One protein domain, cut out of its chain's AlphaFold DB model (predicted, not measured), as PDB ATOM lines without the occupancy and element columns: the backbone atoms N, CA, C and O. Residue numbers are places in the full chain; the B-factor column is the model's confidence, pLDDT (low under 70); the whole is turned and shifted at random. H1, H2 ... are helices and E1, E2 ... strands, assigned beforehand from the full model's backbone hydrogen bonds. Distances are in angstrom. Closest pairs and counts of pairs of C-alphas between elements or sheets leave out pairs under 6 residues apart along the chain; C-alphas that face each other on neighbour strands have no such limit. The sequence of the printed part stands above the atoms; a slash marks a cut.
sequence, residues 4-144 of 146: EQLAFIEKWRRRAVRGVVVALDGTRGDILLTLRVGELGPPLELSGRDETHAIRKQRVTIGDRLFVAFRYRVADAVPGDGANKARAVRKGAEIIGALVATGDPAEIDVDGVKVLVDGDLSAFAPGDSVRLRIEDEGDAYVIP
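What this domain is: This is residues 4 to 144 of the 146 residues of an uncharacterized protein of Chloroflexi bacterium (UniProt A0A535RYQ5). Two small rings of strands, barrel-like and side by side, share the long strand E4, which passes from one into the other: E1, E2, E3, E9 and the first part of E4 make one ring, E5, E6, E7, E8 and the rest of E4 the second. H1 lies across E9 of the first ring, the short H2 grazes that ring, and the long link of residues 80 to 93 leads from E4 to E5, pairing on the way with E3. The printed part has 141 residues with two named helices and nine named strands, in the order H1 E1 E2 E3 H2 E4 E5 E6 E7 E8 E9, and the class is mostly strand. The strands form one branched, strongly twisted, mixed sheet; the whole is compact, with a radius of gyration of the C-alphas of 14.5 A and spans of 42 by 34 by 29 A.

How they stand to each other: E4, residues 65 to 79, bends by 89 degrees at residue 76. On one side of it are E1, residues 17 to 28, antiparallel, N 17 to O 68 at 2.8 A, and E7, residues 113 to 118, parallel, N 118 to O 72 at 2.8 A. On the other side are E9, residues 138 to 143, antiparallel, N 139 to O 71 at 2.8 A, and E8, residues 129 to 134, antiparallel, N 131 to O 78 at 2.9 A. E1, E2, residues 30 to 37, and E3, residues 44 to 50, form a meander, each strand the antiparallel neighbour of the one before, with hairpins E1 and E2, N 32 to O 25 at 2.8 A, and E2 and E3, N 33 to O 48 at 2.8 A. E3 is parallel to E9, N 49 to O 138 at 2.7 A. E5, residues 94 to 101, E6, residues 106 to 110, and E7 form a second meander of two hairpins, N 109 to O 98 and N 115 to O 108 both at 2.8 A. With E8 they make a Greek key, a meander whose first strand is the antiparallel neighbour of the fourth, N 130 to O 97 at 2.8 A. H1, residues 4 to 13, is on the sheet at a height of 9.6 A, over E9 and across it at 82 degrees on the local plane; their closest C-alphas, of Arg 13 and Ile 143, are 6.5 A apart. H2, residues 54 to 58, only grazes the sheet with residues 54 to 56. In H1 and H2 every O i to N i+4 pair is within hydrogen-bond range.

Where its parts are: H1 begins at C-alpha 4, (563.064, 346.223, 396.897), and E9 ends at C-alpha 143, (567.785, 354.857, 385.551). E4 measures 34.5 A, E1 24.7 A and E2 21.9 A.

The domain as a whole: The C-alphas of Arg 59 and Ala 123, the two farthest apart, are 42.7 A apart. The printed part has no cut, and E4 to E5 is the long link. Residues 39 to 41 have pLDDT under 70; the mean of the printed part is 90.2.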
ATOM      1  N   GLU A   4     561.686 345.796 396.647       72.38
ATOM      2  CA  GLU A   4     563.064 346.223 396.897       72.38
ATOM      3  C   GLU A   4     563.681 346.899 395.663       72.38
ATOM      4  O   GLU A   4     564.312 347.949 395.782       72.38
ATOM      5  N   GLN A   5     563.417 346.378 394.461       70.00
ATOM      6  CA  GLN A   5     563.814 346.999 393.197       70.00
ATOM      7  C   GLN A   5     563.147 348.358 392.982       70.00
ATOM      8  O   GLN A   5     563.796 349.290 392.502       70.00
ATOM      9  N   LEU A   6     561.864 348.494 393.332       72.25
ATOM     10  CA  LEU A   6     561.153 349.774 393.244       72.25
ATOM     11  C   LEU A   6     561.758 350.806 394.199       72.25
ATOM     12  O   LEU A   6     562.084 351.912 393.768       72.25
ATOM     13  N   ALA A   7     561.990 350.430 395.458       76.25
ATOM     14  CA  ALA A   7     562.615 351.302 396.448       76.25
ATOM     15  C   ALA A   7     564.043 351.715 396.040       76.25
ATOM     16  O   ALA A   7     564.425 352.878 396.193       76.25
ATOM     17  N   PHE A   8     564.817 350.796 395.454       74.38
ATOM     18  CA  PHE A   8     566.142 351.085 394.905       74.38
ATOM     19  C   PHE A   8     566.071 352.106 393.762       74.38
ATOM     20  O   PHE A   8     566.782 353.112 393.778       74.38
ATOM     21  N   ILE A   9     565.184 351.893 392.787       75.00
ATOM     22  CA  ILE A   9     565.015 352.820 391.662       75.00
ATOM     23  C   ILE A   9     564.543 354.186 392.149       75.00
ATOM     24  O   ILE A   9     565.056 355.195 391.675       75.00
ATOM     25  N   GLU A  10     563.615 354.253 393.103       78.88
ATOM     26  CA  GLU A  10     563.165 355.527 393.666       78.88
ATOM     27  C   GLU A  10     564.278 356.267 394.421       78.88
ATOM     28  O   GLU A  10     564.418 357.482 394.237       78.88
ATOM     29  N   LYS A  11     565.106 355.548 395.202       81.75
ATOM     30  CA  LYS A  11     566.272 356.112 395.911       81.75
ATOM     31  C   LYS A  11     567.197 356.853 394.947       81.75
ATOM     32  O   LYS A  11     567.630 357.967 395.250       81.75
ATOM     33  N   TRP A  12     567.507 356.246 393.803       83.62
ATOM     34  CA  TRP A  12     568.447 356.816 392.835       83.62
ATOM     35  C   TRP A  12     567.793 357.776 391.853       83.62
ATOM     36  O   TRP A  12     568.410 358.768 391.487       83.62
ATOM     37  N   ARG A  13     566.528 357.564 391.477       83.25
ATOM     38  CA  ARG A  13     565.792 358.446 390.559       83.25
ATOM     39  C   ARG A  13     565.742 359.886 391.063       83.25
ATOM     40  O   ARG A  13     565.896 360.801 390.265       83.25
ATOM     41  N   ARG A  14     565.561 360.096 392.372       83.69
ATOM     42  CA  ARG A  14     565.548 361.444 392.975       83.69
ATOM     43  C   ARG A  14     566.916 362.131 392.979       83.69
ATOM     44  O   ARG A  14     566.975 363.346 393.109       83.69
ATOM     45  N   ARG A  15     567.993 361.354 392.853       87.25
ATOM     46  CA  ARG A  15     569.389 361.815 392.875       87.25
ATOM     47  C   ARG A  15     570.065 361.729 391.508       87.25
ATOM     48  O   ARG A  15     571.247 362.028 391.382       87.25
ATOM     49  N   ALA A  16     569.334 361.275 390.495       89.56
ATOM     50  CA  ALA A  16     569.860 361.102 389.161       89.56
ATOM     51  C   ALA A  16     570.025 362.462 388.491       89.56
ATOM     52  O   ALA A  16     569.127 363.305 388.504       89.56
ATOM     53  N   VAL A  17     571.166 362.634 387.844       90.44
ATOM     54  CA  VAL A  17     571.433 363.765 386.971       90.44
ATOM     55  C   VAL A  17     571.097 363.383 385.540       90.44
ATOM     56  O   VAL A  17     571.224 362.226 385.128       90.44
ATOM     57  N   ARG A  18     570.644 364.370 384.770       91.94
ATOM     58  CA  ARG A  18     570.419 364.213 383.338       91.94
ATOM     59  C   ARG A  18     571.638 364.720 382.585       91.94
ATOM     60  O   ARG A  18     572.118 365.816 382.859       91.94
ATOM     61  N   GLY A  19     572.095 363.954 381.605       92.56
ATOM     62  CA  GLY A  19     573.226 364.354 380.776       92.56
ATOM     63  C   GLY A  19     573.281 363.624 379.447       92.56
ATOM     64  O   GLY A  19     572.381 362.848 379.113       92.56
ATOM     65  N   VAL A  20     574.347 363.891 378.699       94.38
ATOM     66  CA  VAL A  20     574.630 363.292 377.390       94.38
ATOM     67  C   VAL A  20     575.801 362.327 377.522       94.38
ATOM     68  O   VAL A  20     576.833 362.674 378.096       94.38
ATOM     69  N   VAL A  21     575.654 361.117 376.989       96.00
ATOM     70  CA  VAL A  21     576.741 360.133 376.928       96.00
ATOM     71  C   VAL A  21     577.829 360.653 375.990       96.00
ATOM     72  O   VAL A  21     577.560 360.905 374.817       96.00
ATOM     73  N   VAL A  22     579.056 360.807 376.488       96.00
ATOM     74  CA  VAL A  22     580.197 361.304 375.693       96.00
ATOM     75  C   VAL A  22     581.302 360.267 375.512       96.00
ATOM     76  O   VAL A  22     582.076 360.377 374.565       96.00
ATOM     77  N   ALA A  23     581.352 359.242 376.366       96.12
ATOM     78  CA  ALA A  23     582.232 358.094 376.186       96.12
ATOM     79  C   ALA A  23     581.637 356.825 376.810       96.12
ATOM     80  O   ALA A  23     580.895 356.887 377.793       96.12
ATOM     81  N   LEU A  24     581.997 355.682 376.222       95.62
ATOM     82  CA  LEU A  24     581.716 354.335 376.713       95.62
ATOM     83  C   LEU A  24     582.990 353.503 376.540       95.62
ATOM     84  O   LEU A  24     583.440 353.308 375.411       95.62
ATOM     85  N   ASP A  25     583.562 353.012 377.634       94.00
ATOM     86  CA  ASP A  25     584.718 352.110 377.613       94.00
ATOM     87  C   ASP A  25     584.303 350.732 378.140       94.00
ATOM     88  O   ASP A  25     583.986 350.578 379.314       94.00
ATOM     89  N   GLY A  26     584.278 349.734 377.253       89.06
ATOM     90  CA  GLY A  26     583.931 348.345 377.574       89.06
ATOM     91  C   GLY A  26     585.129 347.396 377.647       89.06
ATOM     92  O   GLY A  26     584.943 346.181 377.588       89.06
ATOM     93  N   THR A  27     586.361 347.910 377.705       86.00
ATOM     94  CA  THR A  27     587.578 347.082 377.616       86.00
ATOM     95  C   THR A  27     587.853 346.240 378.866       86.00
ATOM     96  O   THR A  27     588.626 345.285 378.797       86.00
ATOM     97  N   ARG A  28     587.213 346.547 380.002       73.81
ATOM     98  CA  ARG A  28     587.490 345.936 381.317       73.81
ATOM     99  C   ARG A  28     586.429 344.937 381.792       73.81
ATOM    100  O   ARG A  28     586.374 344.627 382.976       73.81
ATOM    101  N   GLY A  29     585.581 344.434 380.894       74.75
ATOM    102  CA  GLY A  29     584.477 343.523 381.232       74.75
ATOM    103  C   GLY A  29     583.217 344.251 381.715       74.75
ATOM    104  O   GLY A  29     582.124 343.908 381.265       74.75
ATOM    105  N   ASP A  30     583.386 345.309 382.508       83.38
ATOM    106  CA  ASP A  30     582.345 346.294 382.823       83.38
ATOM    107  C   ASP A  30     582.387 347.476 381.844       83.38
ATOM    108  O   ASP A  30     583.410 347.725 381.197       83.38
ATOM    109  N   ILE A  31     581.277 348.218 381.729       93.06
ATOM    110  CA  ILE A  31     581.233 349.449 380.929       93.06
ATOM    111  C   ILE A  31     581.470 350.648 381.840       93.06
ATOM    112  O   ILE A  31     580.664 350.919 382.728       93.06
ATOM    113  N   LEU A  32     582.540 351.398 381.584       95.31
ATOM    114  CA  LEU A  32     582.729 352.731 382.137       95.31
ATOM    115  C   LEU A  32     581.972 353.739 381.267       95.31
ATOM    116  O   LEU A  32     582.268 353.921 380.083       95.31
ATOM    117  N   LEU A  33     580.980 354.387 381.860       96.00
ATOM    118  CA  LEU A  33     580.208 355.466 381.268       96.00
ATOM    119  C   LEU A  33     580.840 356.804 381.622       96.00
ATOM    120  O   LEU A  33     581.079 357.053 382.798       96.00
ATOM    121  N   THR A  34     580.992 357.696 380.641       96.69
ATOM    122  CA  THR A  34     581.190 359.127 380.898       96.69
ATOM    123  C   THR A  34     579.982 359.914 380.407       96.69
ATOM    124  O   THR A  34     579.638 359.896 379.220       96.69
ATOM    125  N   LEU A  35     579.354 360.632 381.334       95.50
ATOM    126  CA  LEU A  35     578.203 361.490 381.109       95.50
ATOM    127  C   LEU A  35     578.622 362.953 381.256       95.50
ATOM    128  O   LEU A  35     579.182 363.346 382.277       95.50
ATOM    129  N   ARG A  36     578.315 363.775 380.258       94.44
ATOM    130  CA  ARG A  36     578.445 365.227 380.362       94.44
ATOM    131  C   ARG A  36     577.147 365.821 380.893       94.44
ATOM    132  O   ARG A  36     576.085 365.586 380.313       94.44
ATOM    133  N   VAL A  37     577.245 366.587 381.972       91.69
ATOM    134  CA  VAL A  37     576.123 367.245 382.652       91.69
ATOM    135  C   VAL A  37     576.337 368.759 382.718       91.69
ATOM    136  O   VAL A  37     577.464 369.239 382.600       91.69
ATOM    137  N   GLY A  38     575.240 369.499 382.890       81.12
ATOM    138  CA  GLY A  38     575.212 370.963 382.837       81.12
ATOM    139  C   GLY A  38     574.893 371.474 381.429       81.12
ATOM    140  O   GLY A  38     575.737 371.432 380.541       81.12
ATOM    141  N   GLU A  39     573.657 371.945 381.214       60.03
ATOM    142  CA  GLU A  39     573.257 372.616 379.958       60.03
ATOM    143  C   GLU A  39     573.401 374.154 380.035       60.03
ATOM    144  O   GLU A  39     573.358 374.818 379.004       60.03
ATOM    145  N   LEU A  40     573.592 374.725 381.237       54.59
ATOM    146  CA  LEU A  40     573.587 376.177 381.496       54.59
ATOM    147  C   LEU A  40     574.909 376.729 382.079       54.59
ATOM    148  O   LEU A  40     574.991 377.921 382.364       54.59
ATOM    149  N   GLY A  41     575.938 375.889 382.241       60.34
ATOM    150  CA  GLY A  41     577.252 376.243 382.800       60.34
ATOM    151  C   GLY A  41     578.395 375.460 382.136       60.34
ATOM    152  O   GLY A  41     578.144 374.727 381.171       60.34
ATOM    153  N   PRO A  42     579.654 375.607 382.598       71.19
ATOM    154  CA  PRO A  42     580.763 374.786 382.126       71.19
ATOM    155  C   PRO A  42     580.423 373.294 382.278       71.19
ATOM    156  O   PRO A  42     579.968 372.878 383.341       71.19
ATOM    157  N   PRO A  43     580.608 372.472 381.234       85.38
ATOM    158  CA  PRO A  43     580.209 371.075 381.300       85.38
ATOM    159  C   PRO A  43     581.060 370.314 382.318       85.38
ATOM    160  O   PRO A  43     582.290 370.332 382.233       85.38
ATOM    161  N   LEU A  44     580.400 369.583 383.218       91.88
ATOM    162  CA  LEU A  44     581.040 368.646 384.136       91.88
ATOM    163  C   LEU A  44     580.932 367.227 383.571       91.88
ATOM    164  O   LEU A  44     579.864 366.794 383.136       91.88
ATOM    165  N   GLU A  45     582.039 366.490 383.560       94.69
ATOM    166  CA  GLU A  45     582.064 365.096 383.110       94.69
ATOM    167  C   GLU A  45     582.052 364.143 384.305       94.69
ATOM    168  O   GLU A  45     582.993 364.100 385.091       94.69
ATOM    169  N   LEU A  46     581.001 363.345 384.437       95.81
ATOM    170  CA  LEU A  46     580.869 362.325 385.473       95.81
ATOM    171  C   LEU A  46     581.184 360.966 384.866       95.81
ATOM    172  O   LEU A  46     580.602 360.606 383.844       95.81
ATOM    173  N   SER A  47     582.116 360.222 385.463       96.00
ATOM    174  CA  SER A  47     582.450 358.866 385.009       96.00
ATOM    175  C   SER A  47     582.164 357.813 386.069       96.00
ATOM    176  O   SER A  47     582.355 358.075 387.254       96.00
ATOM    177  N   GLY A  48     581.728 356.627 385.652       95.75
ATOM    178  CA  GLY A  48     581.469 355.511 386.560       95.75
ATOM    179  C   GLY A  48     581.135 354.205 385.843       95.75
ATOM    180  O   GLY A  48     580.788 354.205 384.662       95.75
ATOM    181  N   ARG A  49     581.280 353.086 386.552       96.00
ATOM    182  CA  ARG A  49     580.980 351.727 386.094       96.00
ATOM    183  C   ARG A  49     579.476 351.489 386.072       96.00
ATOM    184  O   ARG A  49     578.777 351.874 387.002       96.00
ATOM    185  N   ASP A  50     578.977 350.865 385.013       93.81
ATOM    186  CA  ASP A  50     577.560 350.523 384.855       93.81
ATOM    187  C   ASP A  50     577.126 349.408 385.816       93.81
ATOM    188  O   ASP A  50     577.117 348.228 385.461       93.81
ATOM    189  N   GLU A  51     576.711 349.801 387.019       93.00
ATOM    190  CA  GLU A  51     576.256 348.885 388.071       93.00
ATOM    191  C   GLU A  51     574.880 348.270 387.781       93.00
ATOM    192  O   GLU A  51     574.519 347.230 388.327       93.00
ATOM    193  N   THR A  52     574.067 348.888 386.917       88.56
ATOM    194  CA  THR A  52     572.740 348.346 386.569       88.56
ATOM    195  C   THR A  52     572.788 347.406 385.364       88.56
ATOM    196  O   THR A  52     571.781 346.764 385.019       88.56
ATOM    197  N   HIS A  53     573.947 347.314 384.702       89.50
ATOM    198  CA  HIS A  53     574.143 346.653 383.411       89.50
ATOM    199  C   HIS A  53     573.154 347.136 382.336       89.50
ATOM    200  O   HIS A  53     572.812 346.403 381.394       89.50
ATOM    201  N   ALA A  54     572.612 348.344 382.502       88.50
ATOM    202  CA  ALA A  54     571.551 348.856 381.655       88.50
ATOM    203  C   ALA A  54     572.092 349.364 380.320       88.50
ATOM    204  O   ALA A  54     571.368 349.291 379.329       88.50
ATOM    205  N   ILE A  55     573.351 349.806 380.255       90.75
ATOM    206  CA  ILE A  55     573.950 350.353 379.030       90.75
ATOM    207  C   ILE A  55     573.926 349.298 377.927       90.75
ATOM    208  O   ILE A  55     573.432 349.547 376.826       90.75
ATOM    209  N   ARG A  56     574.383 348.080 378.244       88.12
ATOM    210  CA  ARG A  56     574.365 346.963 377.292       88.12
ATOM    211  C   ARG A  56     572.937 346.546 376.934       88.12
ATOM    212  O   ARG A  56     572.647 346.325 375.760       88.12
ATOM    213  N   LYS A  57     572.045 346.438 377.924       87.81
ATOM    214  CA  LYS A  57     570.651 345.996 377.715       87.81
ATOM    215  C   LYS A  57     569.859 346.967 376.838       87.81
ATOM    216  O   LYS A  57     569.103 346.531 375.977       87.81
ATOM    217  N   GLN A  58     570.052 348.268 377.041       88.62
ATOM    218  CA  GLN A  58     569.347 349.330 376.322       88.62
ATOM    219  C   GLN A  58     570.055 349.750 375.027       88.62
ATOM    220  O   GLN A  58     569.503 350.556 374.284       88.62
ATOM    221  N   ARG A  59     571.235 349.181 374.727       90.38
ATOM    222  CA  ARG A  59     572.067 349.533 373.563       90.38
ATOM    223  C   ARG A  59     572.373 351.031 373.505       90.38
ATOM    224  O   ARG A  59     572.265 351.644 372.450       90.38
ATOM    225  N   VAL A  60     572.729 351.594 374.657       92.88
ATOM    226  CA  VAL A  60     573.109 353.003 374.790       92.88
ATOM    227  C   VAL A  60     574.293 353.322 373.877       92.88
ATOM    228  O   VAL A  60     575.235 352.535 373.758       92.88
ATOM    229  N   THR A  61     574.253 354.503 373.272       94.88
ATOM    230  CA  THR A  61     575.260 355.036 372.356       94.88
ATOM    231  C   THR A  61     575.718 356.436 372.769       94.88
ATOM    232  O   THR A  61     575.082 357.120 373.572       94.88
ATOM    233  N   ILE A  62     576.859 356.873 372.232       95.94
ATOM    234  CA  ILE A  62     577.343 358.249 372.409       95.94
ATOM    235  C   ILE A  62     576.318 359.218 371.805       95.94
ATOM    236  O   ILE A  62     575.856 359.017 370.686       95.94
ATOM    237  N   GLY A  63     575.993 360.282 372.538       94.38
ATOM    238  CA  GLY A  63     574.966 361.260 372.174       94.38
ATOM    239  C   GLY A  63     573.597 360.993 372.802       94.38
ATOM    240  O   GLY A  63     572.770 361.908 372.846       94.38
ATOM    241  N   ASP A  64     573.362 359.797 373.353       93.94
ATOM    242  CA  ASP A  64     572.119 359.505 374.061       93.94
ATOM    243  C   ASP A  64     571.987 360.354 375.328       93.94
ATOM    244  O   ASP A  64     572.960 360.641 376.031       93.94
ATOM    245  N   ARG A  65     570.747 360.747 375.637       92.94
ATOM    246  CA  ARG A  65     570.410 361.439 376.883       92.94
ATOM    247  C   ARG A  65     569.906 360.444 377.914       92.94
ATOM    248  O   ARG A  65     568.888 359.793 377.683       92.94
ATOM    249  N   LEU A  66     570.561 360.395 379.069       91.50
ATOM    250  CA  LEU A  66     570.241 359.460 380.147       91.50
ATOM    251  C   LEU A  66     570.013 360.177 381.474       91.50
ATOM    252  O   LEU A  66     570.495 361.291 381.684       91.50
ATOM    253  N   PHE A  67     569.296 359.495 382.366       92.25
ATOM    254  CA  PHE A  67     569.261 359.801 383.790       92.25
ATOM    255  C   PHE A  67     570.155 358.797 384.506       92.25
ATOM    256  O   PHE A  67     569.949 357.589 384.388       92.25
ATOM    257  N   VAL A  68     571.153 359.295 385.226       93.25
ATOM    258  CA  VAL A  68     572.141 358.458 385.908       93.25
ATOM    259  C   VAL A  68     572.407 359.052 387.277       93.25
ATOM    260  O   VAL A  68     572.618 360.256 387.388       93.25
ATOM    261  N   ALA A  69     572.398 358.233 388.320       93.56
ATOM    262  CA  ALA A  69     572.975 358.632 389.599       93.56
ATOM    263  C   ALA A  69     574.410 358.105 389.671       93.56
ATOM    264  O   ALA A  69     574.636 356.931 389.384       93.56
ATOM    265  N   PHE A  70     575.360 358.958 390.049       94.88
ATOM    266  CA  PHE A  70     576.746 358.554 390.267       94.88
ATOM    267  C   PHE A  70     577.065 358.582 391.751       94.88
ATOM    268  O   PHE A  70     576.746 359.568 392.417       94.88
ATOM    269  N   ARG A  71     577.715 357.531 392.245       95.75
ATOM    270  CA  ARG A  71     578.251 357.472 393.604       95.75
ATOM    271  C   ARG A  71     579.753 357.247 393.571       95.75
ATOM    272  O   ARG A  71     580.227 356.397 392.828       95.75
ATOM    273  N   TYR A  72     580.487 357.983 394.390       97.25
ATOM    274  CA  TYR A  72     581.943 357.921 394.448       97.25
ATOM    275  C   TYR A  72     582.423 357.614 395.855       97.25
ATOM    276  O   TYR A  72     581.861 358.124 396.815       97.25
ATOM    277  N   ARG A  73     583.510 356.855 395.984       97.19
ATOM    278  CA  ARG A  73     584.274 356.838 397.234       97.19
ATOM    279  C   ARG A  73     585.245 358.001 397.260       97.19
ATOM    280  O   ARG A  73     585.894 358.280 396.244       97.19
ATOM    281  N   VAL A  74     585.336 358.657 398.408       96.75
ATOM    282  CA  VAL A  74     586.199 359.817 398.610       96.75
ATOM    283  C   VAL A  74     587.077 359.670 399.840       96.75
ATOM    284  O   VAL A  74     586.675 359.089 400.846       96.75
ATOM    285  N   ALA A  75     588.259 360.267 399.757       95.94
ATOM    286  CA  ALA A  75     589.199 360.398 400.857       95.94
ATOM    287  C   ALA A  75     589.816 361.798 400.885       95.94
ATOM    288  O   ALA A  75     589.501 362.659 400.054       95.94
ATOM    289  N   ASP A  76     590.700 362.003 401.861       94.94
ATOM    290  CA  ASP A  76     591.465 363.234 402.057       94.94
ATOM    291  C   ASP A  76     590.567 364.474 402.199       94.94
ATOM    292  O   ASP A  76     590.886 365.550 401.691       94.94
ATOM    293  N   ALA A  77     589.423 364.316 402.877       96.06
ATOM    294  CA  ALA A  77     588.477 365.398 403.093       96.06
ATOM    295  C   ALA A  77     589.093 366.498 403.961       96.06
ATOM    296  O   ALA A  77     589.450 366.285 405.120       96.06
ATOM    297  N   VAL A  78     589.210 367.691 403.387       96.69
ATOM    298  CA  VAL A  78     589.787 368.872 404.036       96.69
ATOM    299  C   VAL A  78     588.962 370.116 403.697       96.69
ATOM    300  O   VAL A  78     588.257 370.116 402.685       96.69
ATOM    301  N   PRO A  79     589.046 371.195 404.497       97.00
ATOM    302  CA  PRO A  79     588.379 372.450 404.166       97.00
ATOM    303  C   PRO A  79     588.737 372.940 402.758       97.00
ATOM    304  O   PRO A  79     589.910 372.954 402.365       97.00
ATOM    305  N   GLY A  80     587.711 373.305 401.993       93.12
ATOM    306  CA  GLY A  80     587.835 373.907 400.671       93.12
ATOM    307  C   GLY A  80     588.129 375.408 400.738       93.12
ATOM    308  O   GLY A  80     588.061 376.036 401.793       93.12
ATOM    309  N   ASP A  81     588.450 375.996 399.587       91.44
ATOM    310  CA  ASP A  81     588.740 377.430 399.437       91.44
ATOM    311  C   ASP A  81     587.492 378.271 399.099       91.44
ATOM    312  O   ASP A  81     587.609 379.449 398.762       91.44
ATOM    313  N   GLY A  82     586.297 377.675 399.176       81.25
ATOM    314  CA  GLY A  82     585.029 378.318 398.829       81.25
ATOM    315  C   GLY A  82     584.726 378.357 397.329       81.25
ATOM    316  O   GLY A  82     583.652 378.822 396.950       81.25
ATOM    317  N   ALA A  83     585.625 377.871 396.467       79.69
ATOM    318  CA  ALA A  83     585.357 377.739 395.039       79.69
ATOM    319  C   ALA A  83     584.767 376.362 394.712       79.69
ATOM    320  O   ALA A  83     585.178 375.349 395.269       79.69
ATOM    321  N   ASN A  84     583.870 376.304 393.727       78.06
ATOM    322  CA  ASN A  84     583.480 375.037 393.114       78.06
ATOM    323  C   ASN A  84     584.460 374.721 391.985       78.06
ATOM    324  O   ASN A  84     584.612 375.503 391.043       78.06
ATOM    325  N   LYS A  85     585.166 373.594 392.088       81.81
ATOM    326  CA  LYS A  85     586.191 373.197 391.116       81.81
ATOM    327  C   LYS A  85     586.072 371.716 390.806       81.81
ATOM    328  O   LYS A  85     586.522 370.875 391.578       81.81
ATOM    329  N   ALA A  86     585.545 371.408 389.627       83.12
ATOM    330  CA  ALA A  86     585.781 370.140 388.957       83.12
ATOM    331  C   ALA A  86     585.559 370.303 387.452       83.12
ATOM    332  O   ALA A  86     584.588 370.911 387.017       83.12
ATOM    333  N   ARG A  87     586.449 369.722 386.647       85.88
ATOM    334  CA  ARG A  87     586.198 369.517 385.211       85.88
ATOM    335  C   ARG A  87     585.630 368.125 384.940       85.88
ATOM    336  O   ARG A  87     584.863 367.930 384.002       85.88
ATOM    337  N   ALA A  88     586.025 367.159 385.762       92.94
ATOM    338  CA  ALA A  88     585.543 365.794 385.705       92.94
ATOM    339  C   ALA A  88     585.547 365.171 387.104       92.94
ATOM    340  O   ALA A  88     586.441 365.458 387.901       92.94
ATOM    341  N   VAL A  89     584.595 364.280 387.360       95.50
ATOM    342  CA  VAL A  89     584.528 363.439 388.558       95.50
ATOM    343  C   VAL A  89     584.774 361.996 388.130       95.50
ATOM    344  O   VAL A  89     583.963 361.376 387.440       95.50
ATOM    345  N   ARG A  90     585.961 361.494 388.470       95.12
ATOM    346  CA  ARG A  90     586.465 360.156 388.130       95.12
ATOM    347  C   ARG A  90     587.592 359.778 389.081       95.12
ATOM    348  O   ARG A  90     588.137 360.664 389.741       95.12
ATOM    349  N   LYS A  91     587.995 358.506 389.095       95.25
ATOM    350  CA  LYS A  91     589.103 358.022 389.929       95.25
ATOM    351  C   LYS A  91     590.335 358.933 389.848       95.25
ATOM    352  O   LYS A  91     590.816 359.260 388.762       95.25
ATOM    353  N   GLY A  92     590.848 359.330 391.010       95.44
ATOM    354  CA  GLY A  92     592.023 360.184 391.165       95.44
ATOM    355  C   GLY A  92     591.784 361.680 390.957       95.44
ATOM    356  O   GLY A  92     592.726 362.448 391.141       95.44
ATOM    357  N   ALA A  93     590.574 362.110 390.586       94.94
ATOM    358  CA  ALA A  93     590.248 363.528 390.508       94.94
ATOM    359  C   ALA A  93     590.180 364.148 391.910       94.94
ATOM    360  O   ALA A  93     589.691 363.526 392.852       94.94
ATOM    361  N   GLU A  94     590.643 365.388 392.023       95.25
ATOM    362  CA  GLU A  94     590.331 366.249 393.157       95.25
ATOM    363  C   GLU A  94     589.128 367.115 392.785       95.25
ATOM    364  O   GLU A  94     589.069 367.655 391.675       95.25
ATOM    365  N   ILE A  95     588.171 367.225 393.702       94.81
ATOM    366  CA  ILE A  95     586.998 368.082 393.550       94.81
ATOM    367  C   ILE A  95     586.886 369.018 394.747       94.81
ATOM    368  O   ILE A  95     587.221 368.644 395.871       94.81
ATOM    369  N   ILE A  96     586.393 370.228 394.500       95.50
ATOM    370  CA  ILE A  96     585.966 371.156 395.549       95.50
ATOM    371  C   ILE A  96     584.501 371.487 395.311       95.50
ATOM    372  O   ILE A  96     584.120 371.824 394.185       95.50
ATOM    373  N   GLY A  97     583.698 371.370 396.362       94.88
ATOM    374  CA  GLY A  97     582.273 371.662 396.322       94.88
ATOM    375  C   GLY A  97     581.713 371.976 397.703       94.88
ATOM    376  O   GLY A  97     582.421 371.890 398.707       94.88
ATOM    377  N   ALA A  98     580.440 372.348 397.751       95.50
ATOM    378  CA  ALA A  98     579.736 372.589 399.005       95.50
ATOM    379  C   ALA A  98     579.066 371.303 399.500       95.50
ATOM    380  O   ALA A  98     578.370 370.632 398.738       95.50
ATOM    381  N   LEU A  99     579.229 370.959 400.776       96.19
ATOM    382  CA  LEU A  99     578.489 369.861 401.392       96.19
ATOM    383  C   LEU A  99     577.011 370.251 401.500       96.19
ATOM    384  O   LEU A  99     576.666 371.226 402.153       96.19
ATOM    385  N   VAL A 100     576.119 369.503 400.858       95.00
ATOM    386  CA  VAL A 100     574.673 369.791 400.841       95.00
ATOM    387  C   VAL A 100     573.933 368.957 401.871       95.00
ATOM    388  O   VAL A 100     573.017 369.440 402.534       95.00
ATOM    389  N   ALA A 101     574.303 367.685 401.986       93.19
ATOM    390  CA  ALA A 101     573.663 366.756 402.898       93.19
ATOM    391  C   ALA A 101     574.672 365.731 403.404       93.19
ATOM    392  O   ALA A 101     575.429 365.148 402.630       93.19
ATOM    393  N   THR A 102     574.634 365.483 404.707       88.81
ATOM    394  CA  THR A 102     575.323 364.368 405.359       88.81
ATOM    395  C   THR A 102     574.429 363.126 405.325       88.81
ATOM    396  O   THR A 102     573.217 363.242 405.515       88.81
ATOM    397  N   GLY A 103     574.997 361.935 405.126       84.25
ATOM    398  CA  GLY A 103     574.241 360.679 405.115       84.25
ATOM    399  C   GLY A 103     574.924 359.579 404.306       84.25
ATOM    400  O   GLY A 103     576.108 359.677 404.009       84.25
ATOM    401  N   ASP A 104     574.154 358.548 403.949       82.31
ATOM    402  CA  ASP A 104     574.608 357.406 403.142       82.31
ATOM    403  C   ASP A 104     573.789 357.300 401.826       82.31
ATOM    404  O   ASP A 104     572.676 356.735 401.805       82.31
ATOM    405  N   PRO A 105     574.276 357.879 400.707       91.88
ATOM    406  CA  PRO A 105     575.514 358.663 400.551       91.88
ATOM    407  C   PRO A 105     575.344 360.144 400.942       91.88
ATOM    408  O   PRO A 105     574.220 360.663 400.964       91.88
ATOM    409  N   ALA A 106     576.458 360.836 401.185       95.12
ATOM    410  CA  ALA A 106     576.489 362.292 401.317       95.12
ATOM    411  C   ALA A 106     576.367 362.969 399.940       95.12
ATOM    412  O   ALA A 106     576.634 362.354 398.906       95.12
ATOM    413  N   GLU A 107     575.961 364.240 399.911       94.81
ATOM    414  CA  GLU A 107     575.791 365.020 398.677       94.81
ATOM    415  C   GLU A 107     576.715 366.242 398.678       94.81
ATOM    416  O   GLU A 107     576.634 367.072 399.585       94.81
ATOM    417  N   ILE A 108     577.548 366.375 397.644       94.31
ATOM    418  CA  ILE A 108     578.399 367.542 397.386       94.31
ATOM    419  C   ILE A 108     577.863 368.275 396.154       94.31
ATOM    420  O   ILE A 108     577.684 367.663 395.103       94.31
ATOM    421  N   ASP A 109     577.610 369.574 396.264       92.00
ATOM    422  CA  ASP A 109     577.318 370.434 395.119       92.00
ATOM    423  C   ASP A 109     578.627 370.875 394.465       92.00
ATOM    424  O   ASP A 109     579.453 371.555 395.079       92.00
ATOM    425  N   VAL A 110     578.803 370.474 393.212       90.31
ATOM    426  CA  VAL A 110     579.920 370.857 392.359       90.31
ATOM    427  C   VAL A 110     579.357 371.638 391.175       90.31
ATOM    428  O   VAL A 110     578.983 371.065 390.155       90.31
ATOM    429  N   ASP A 111     579.287 372.960 391.331       83.88
ATOM    430  CA  ASP A 111     578.826 373.905 390.300       83.88
ATOM    431  C   ASP A 111     577.391 373.636 389.794       83.88
ATOM    432  O   ASP A 111     577.105 373.582 388.598       83.88
ATOM    433  N   GLY A 112     576.462 373.421 390.729       84.19
ATOM    434  CA  GLY A 112     575.052 373.131 390.461       84.19
ATOM    435  C   GLY A 112     574.769 371.656 390.168       84.19
ATOM    436  O   GLY A 112     573.615 371.281 389.934       84.19
ATOM    437  N   VAL A 113     575.796 370.800 390.183       87.75
ATOM    438  CA  VAL A 113     575.667 369.354 390.003       87.75
ATOM    439  C   VAL A 113     575.868 368.654 391.339       87.75
ATOM    440  O   VAL A 113     576.940 368.705 391.935       87.75
ATOM    441  N   LYS A 114     574.846 367.920 391.775       89.94
ATOM    442  CA  LYS A 114     574.928 367.078 392.969       89.94
ATOM    443  C   LYS A 114     575.717 365.804 392.680       89.94
ATOM    444  O   LYS A 114     575.307 364.987 391.856       89.94
ATOM    445  N   VAL A 115     576.819 365.629 393.394       92.00
ATOM    446  CA  VAL A 115     577.688 364.452 393.363       92.00
ATOM    447  C   VAL A 115     577.490 363.670 394.656       92.00
ATOM    448  O   VAL A 115     577.589 364.234 395.745       92.00
ATOM    449  N   LEU A 116     577.201 362.374 394.548       95.31
ATOM    450  CA  LEU A 116     576.999 361.514 395.713       95.31
ATOM    451  C   LEU A 116     578.332 360.898 396.126       95.31
ATOM    452  O   LEU A 116     579.038 360.346 395.277       95.31
ATOM    453  N   VAL A 117     578.669 360.978 397.409       96.25
ATOM    454  CA  VAL A 117     579.961 360.520 397.923       96.25
ATOM    455  C   VAL A 117     579.819 359.666 399.183       96.25
ATOM    456  O   VAL A 117     579.013 359.968 400.061       96.25
ATOM    457  N   ASP A 118     580.646 358.628 399.265       96.12
ATOM    458  CA  ASP A 118     580.867 357.790 400.442       96.12
ATOM    459  C   ASP A 118     582.279 358.077 400.976       96.12
ATOM    460  O   ASP A 118     583.264 357.907 400.257       96.12
ATOM    461  N   GLY A 119     582.388 358.513 402.229       93.25
ATOM    462  CA  GLY A 119     583.661 358.833 402.880       93.25
ATOM    463  C   GLY A 119     583.452 359.461 404.258       93.25
ATOM    464  O   GLY A 119     582.321 359.772 404.636       93.25
ATOM    465  N   ASP A 120     584.532 359.643 405.018       92.81
ATOM    466  CA  ASP A 120     584.456 360.321 406.315       92.81
ATOM    467  C   ASP A 120     584.352 361.840 406.125       92.81
ATOM    468  O   ASP A 120     585.312 362.509 405.745       92.81
ATOM    469  N   LEU A 121     583.158 362.370 406.392       94.44
ATOM    470  CA  LEU A 121     582.848 363.801 406.384       94.44
ATOM    471  C   LEU A 121     582.372 364.287 407.758       94.44
ATOM    472  O   LEU A 121     581.735 365.332 407.854       94.44
ATOM    473  N   SER A 122     582.658 363.537 408.826       92.75
ATOM    474  CA  SER A 122     582.154 363.821 410.179       92.75
ATOM    475  C   SER A 122     582.607 365.173 410.746       92.75
ATOM    476  O   SER A 122     581.955 365.713 411.638       92.75
ATOM    477  N   ALA A 123     583.694 365.735 410.211       94.06
ATOM    478  CA  ALA A 123     584.228 367.042 410.585       94.06
ATOM    479  C   ALA A 123     583.537 368.237 409.893       94.06
ATOM    480  O   ALA A 123     583.873 369.377 410.208       94.06
ATOM    481  N   PHE A 124     582.607 367.995 408.962       96.12
ATOM    482  CA  PHE A 124     581.974 369.025 408.133       96.12
ATOM    483  C   PHE A 124     580.461 369.083 408.355       96.12
ATOM    484  O   PHE A 124     579.811 368.081 408.659       96.12
ATOM    485  N   ALA A 125     579.885 370.264 408.153       96.50
ATOM    486  CA  ALA A 125     578.454 370.518 408.204       96.50
ATOM    487  C   ALA A 125     577.899 370.905 406.819       96.50
ATOM    488  O   ALA A 125     578.628 371.427 405.972       96.50
ATOM    489  N   PRO A 126     576.595 370.688 406.560       96.62
ATOM    490  CA  PRO A 126     575.947 371.237 405.375       96.62
ATOM    491  C   PRO A 126     576.177 372.752 405.246       96.62
ATOM    492  O   PRO A 126     575.916 373.507 406.180       96.62
ATOM    493  N   GLY A 127     576.645 373.185 404.077       94.94
ATOM    494  CA  GLY A 127     577.078 374.548 403.770       94.94
ATOM    495  C   GLY A 127     578.598 374.717 403.711       94.94
ATOM    496  O   GLY A 127     579.064 375.652 403.061       94.94
ATOM    497  N   ASP A 128     579.372 373.813 404.320       96.62
ATOM    498  CA  ASP A 128     580.832 373.893 404.297       96.62
ATOM    499  C   ASP A 128     581.386 373.620 402.896       96.62
ATOM    500  O   ASP A 128     580.927 372.726 402.181       96.62
ATOM    501  N   SER A 129     582.423 374.366 402.515       96.62
ATOM    502  CA  SER A 129     583.226 374.041 401.338       96.62
ATOM    503  C   SER A 129     584.213 372.935 401.697       96.62
ATOM    504  O   SER A 129     584.969 373.061 402.665       96.62
ATOM    505  N   VAL A 130     584.230 371.864 400.908       96.69
ATOM    506  CA  VAL A 130     585.061 370.684 401.150       96.69
ATOM    507  C   VAL A 130     585.842 370.340 399.889       96.69
ATOM    508  O   VAL A 130     585.292 370.312 398.785       96.69
ATOM    509  N   ARG A 131     587.135 370.066 400.060       97.00
ATOM    510  CA  ARG A 131     588.016 369.505 399.037       97.00
ATOM    511  C   ARG A 131     588.220 368.021 399.312       97.00
ATOM    512  O   ARG A 131     588.491 367.635 400.446       97.00
ATOM    513  N   LEU A 132     588.065 367.211 398.271       96.44
ATOM    514  CA  LEU A 132     587.988 365.753 398.347       96.44
ATOM    515  C   LEU A 132     588.760 365.127 397.190       96.44
ATOM    516  O   LEU A 132     588.787 365.678 396.085       96.44
ATOM    517  N   ARG A 133     589.294 363.926 397.403       96.94
ATOM    518  CA  ARG A 133     589.867 363.099 396.340       96.94
ATOM    519  C   ARG A 133     588.975 361.899 396.052       96.94
ATOM    520  O   ARG A 133     588.602 361.177 396.967       96.94
ATOM    521  N   ILE A 134     588.688 361.649 394.777       97.38
ATOM    522  CA  ILE A 134     587.978 360.444 394.333       97.38
ATOM    523  C   ILE A 134     588.938 359.245 394.375       97.38
ATOM    524  O   ILE A 134     589.947 359.230 393.663       97.38
ATOM    525  N   GLU A 135     588.636 358.227 395.176       96.81
ATOM    526  CA  GLU A 135     589.520 357.063 395.366       96.81
ATOM    527  C   GLU A 135     589.354 355.993 394.286       96.81
ATOM    528  O   GLU A 135     590.328 355.402 393.801       96.81
ATOM    529  N   ASP A 136     588.106 355.758 393.891       94.44
ATOM    530  CA  ASP A 136     587.714 354.648 393.036       94.44
ATOM    531  C   ASP A 136     586.939 355.101 391.806       94.44
ATOM    532  O   ASP A 136     586.532 356.256 391.671       94.44
ATOM    533  N   GLU A 137     586.770 354.168 390.868       94.31
ATOM    534  CA  GLU A 137     585.808 354.380 389.795       94.31
ATOM    535  C   GLU A 137     584.423 354.518 390.421       94.31
ATOM    536  O   GLU A 137     584.048 353.710 391.272       94.31
ATOM    537  N   GLY A 138     583.687 355.550 390.011       94.62
ATOM    538  CA  GLY A 138     582.332 355.759 390.500       94.62
ATOM    539  C   GLY A 138     581.409 354.614 390.099       94.62
ATOM    540  O   GLY A 138     581.655 353.921 389.115       94.62
ATOM    541  N   ASP A 139     580.319 354.465 390.828       95.44
ATOM    542  CA  ASP A 139     579.216 353.571 390.507       95.44
ATOM    543  C   ASP A 139     578.158 354.378 389.742       95.44
ATOM    544  O   ASP A 139     577.647 355.377 390.252       95.44
ATOM    545  N   ALA A 140     577.840 353.974 388.514       94.69
ATOM    546  CA  ALA A 140     576.849 354.615 387.658       94.69
ATOM    547  C   ALA A 140     575.547 353.804 387.649       94.69
ATOM    548  O   ALA A 140     575.439 352.745 387.027       94.69
ATOM    549  N   TYR A 141     574.519 354.342 388.300       93.69
ATOM    550  CA  TYR A 141     573.183 353.758 388.336       93.69
ATOM    551  C   TYR A 141     572.316 354.369 387.240       93.69
ATOM    552  O   TYR A 141     571.655 355.394 387.439       93.69
ATOM    553  N   VAL A 142     572.331 353.751 386.058       91.25
ATOM    554  CA  VAL A 142     571.504 354.190 384.926       91.25
ATOM    555  C   VAL A 142     570.037 353.891 385.224       91.25
ATOM    556  O   VAL A 142     569.661 352.735 385.434       91.25
ATOM    557  N   ILE A 143     569.208 354.936 385.224       87.81
ATOM    558  CA  ILE A 143     567.785 354.857 385.551       87.81
ATOM    559  C   ILE A 143     566.977 354.643 384.266       87.81
ATOM    560  O   ILE A 143     566.986 355.513 383.387       87.81
ATOM    561  N   PRO A 144     566.238 353.524 384.141       74.19
ATOM    562  CA  PRO A 144     565.335 353.314 383.020       74.19
ATOM    563  C   PRO A 144     564.261 354.405 382.973       74.19
ATOM    564  O   PRO A 144     563.613 354.726 383.973       74.19
TER     565      PRO A 144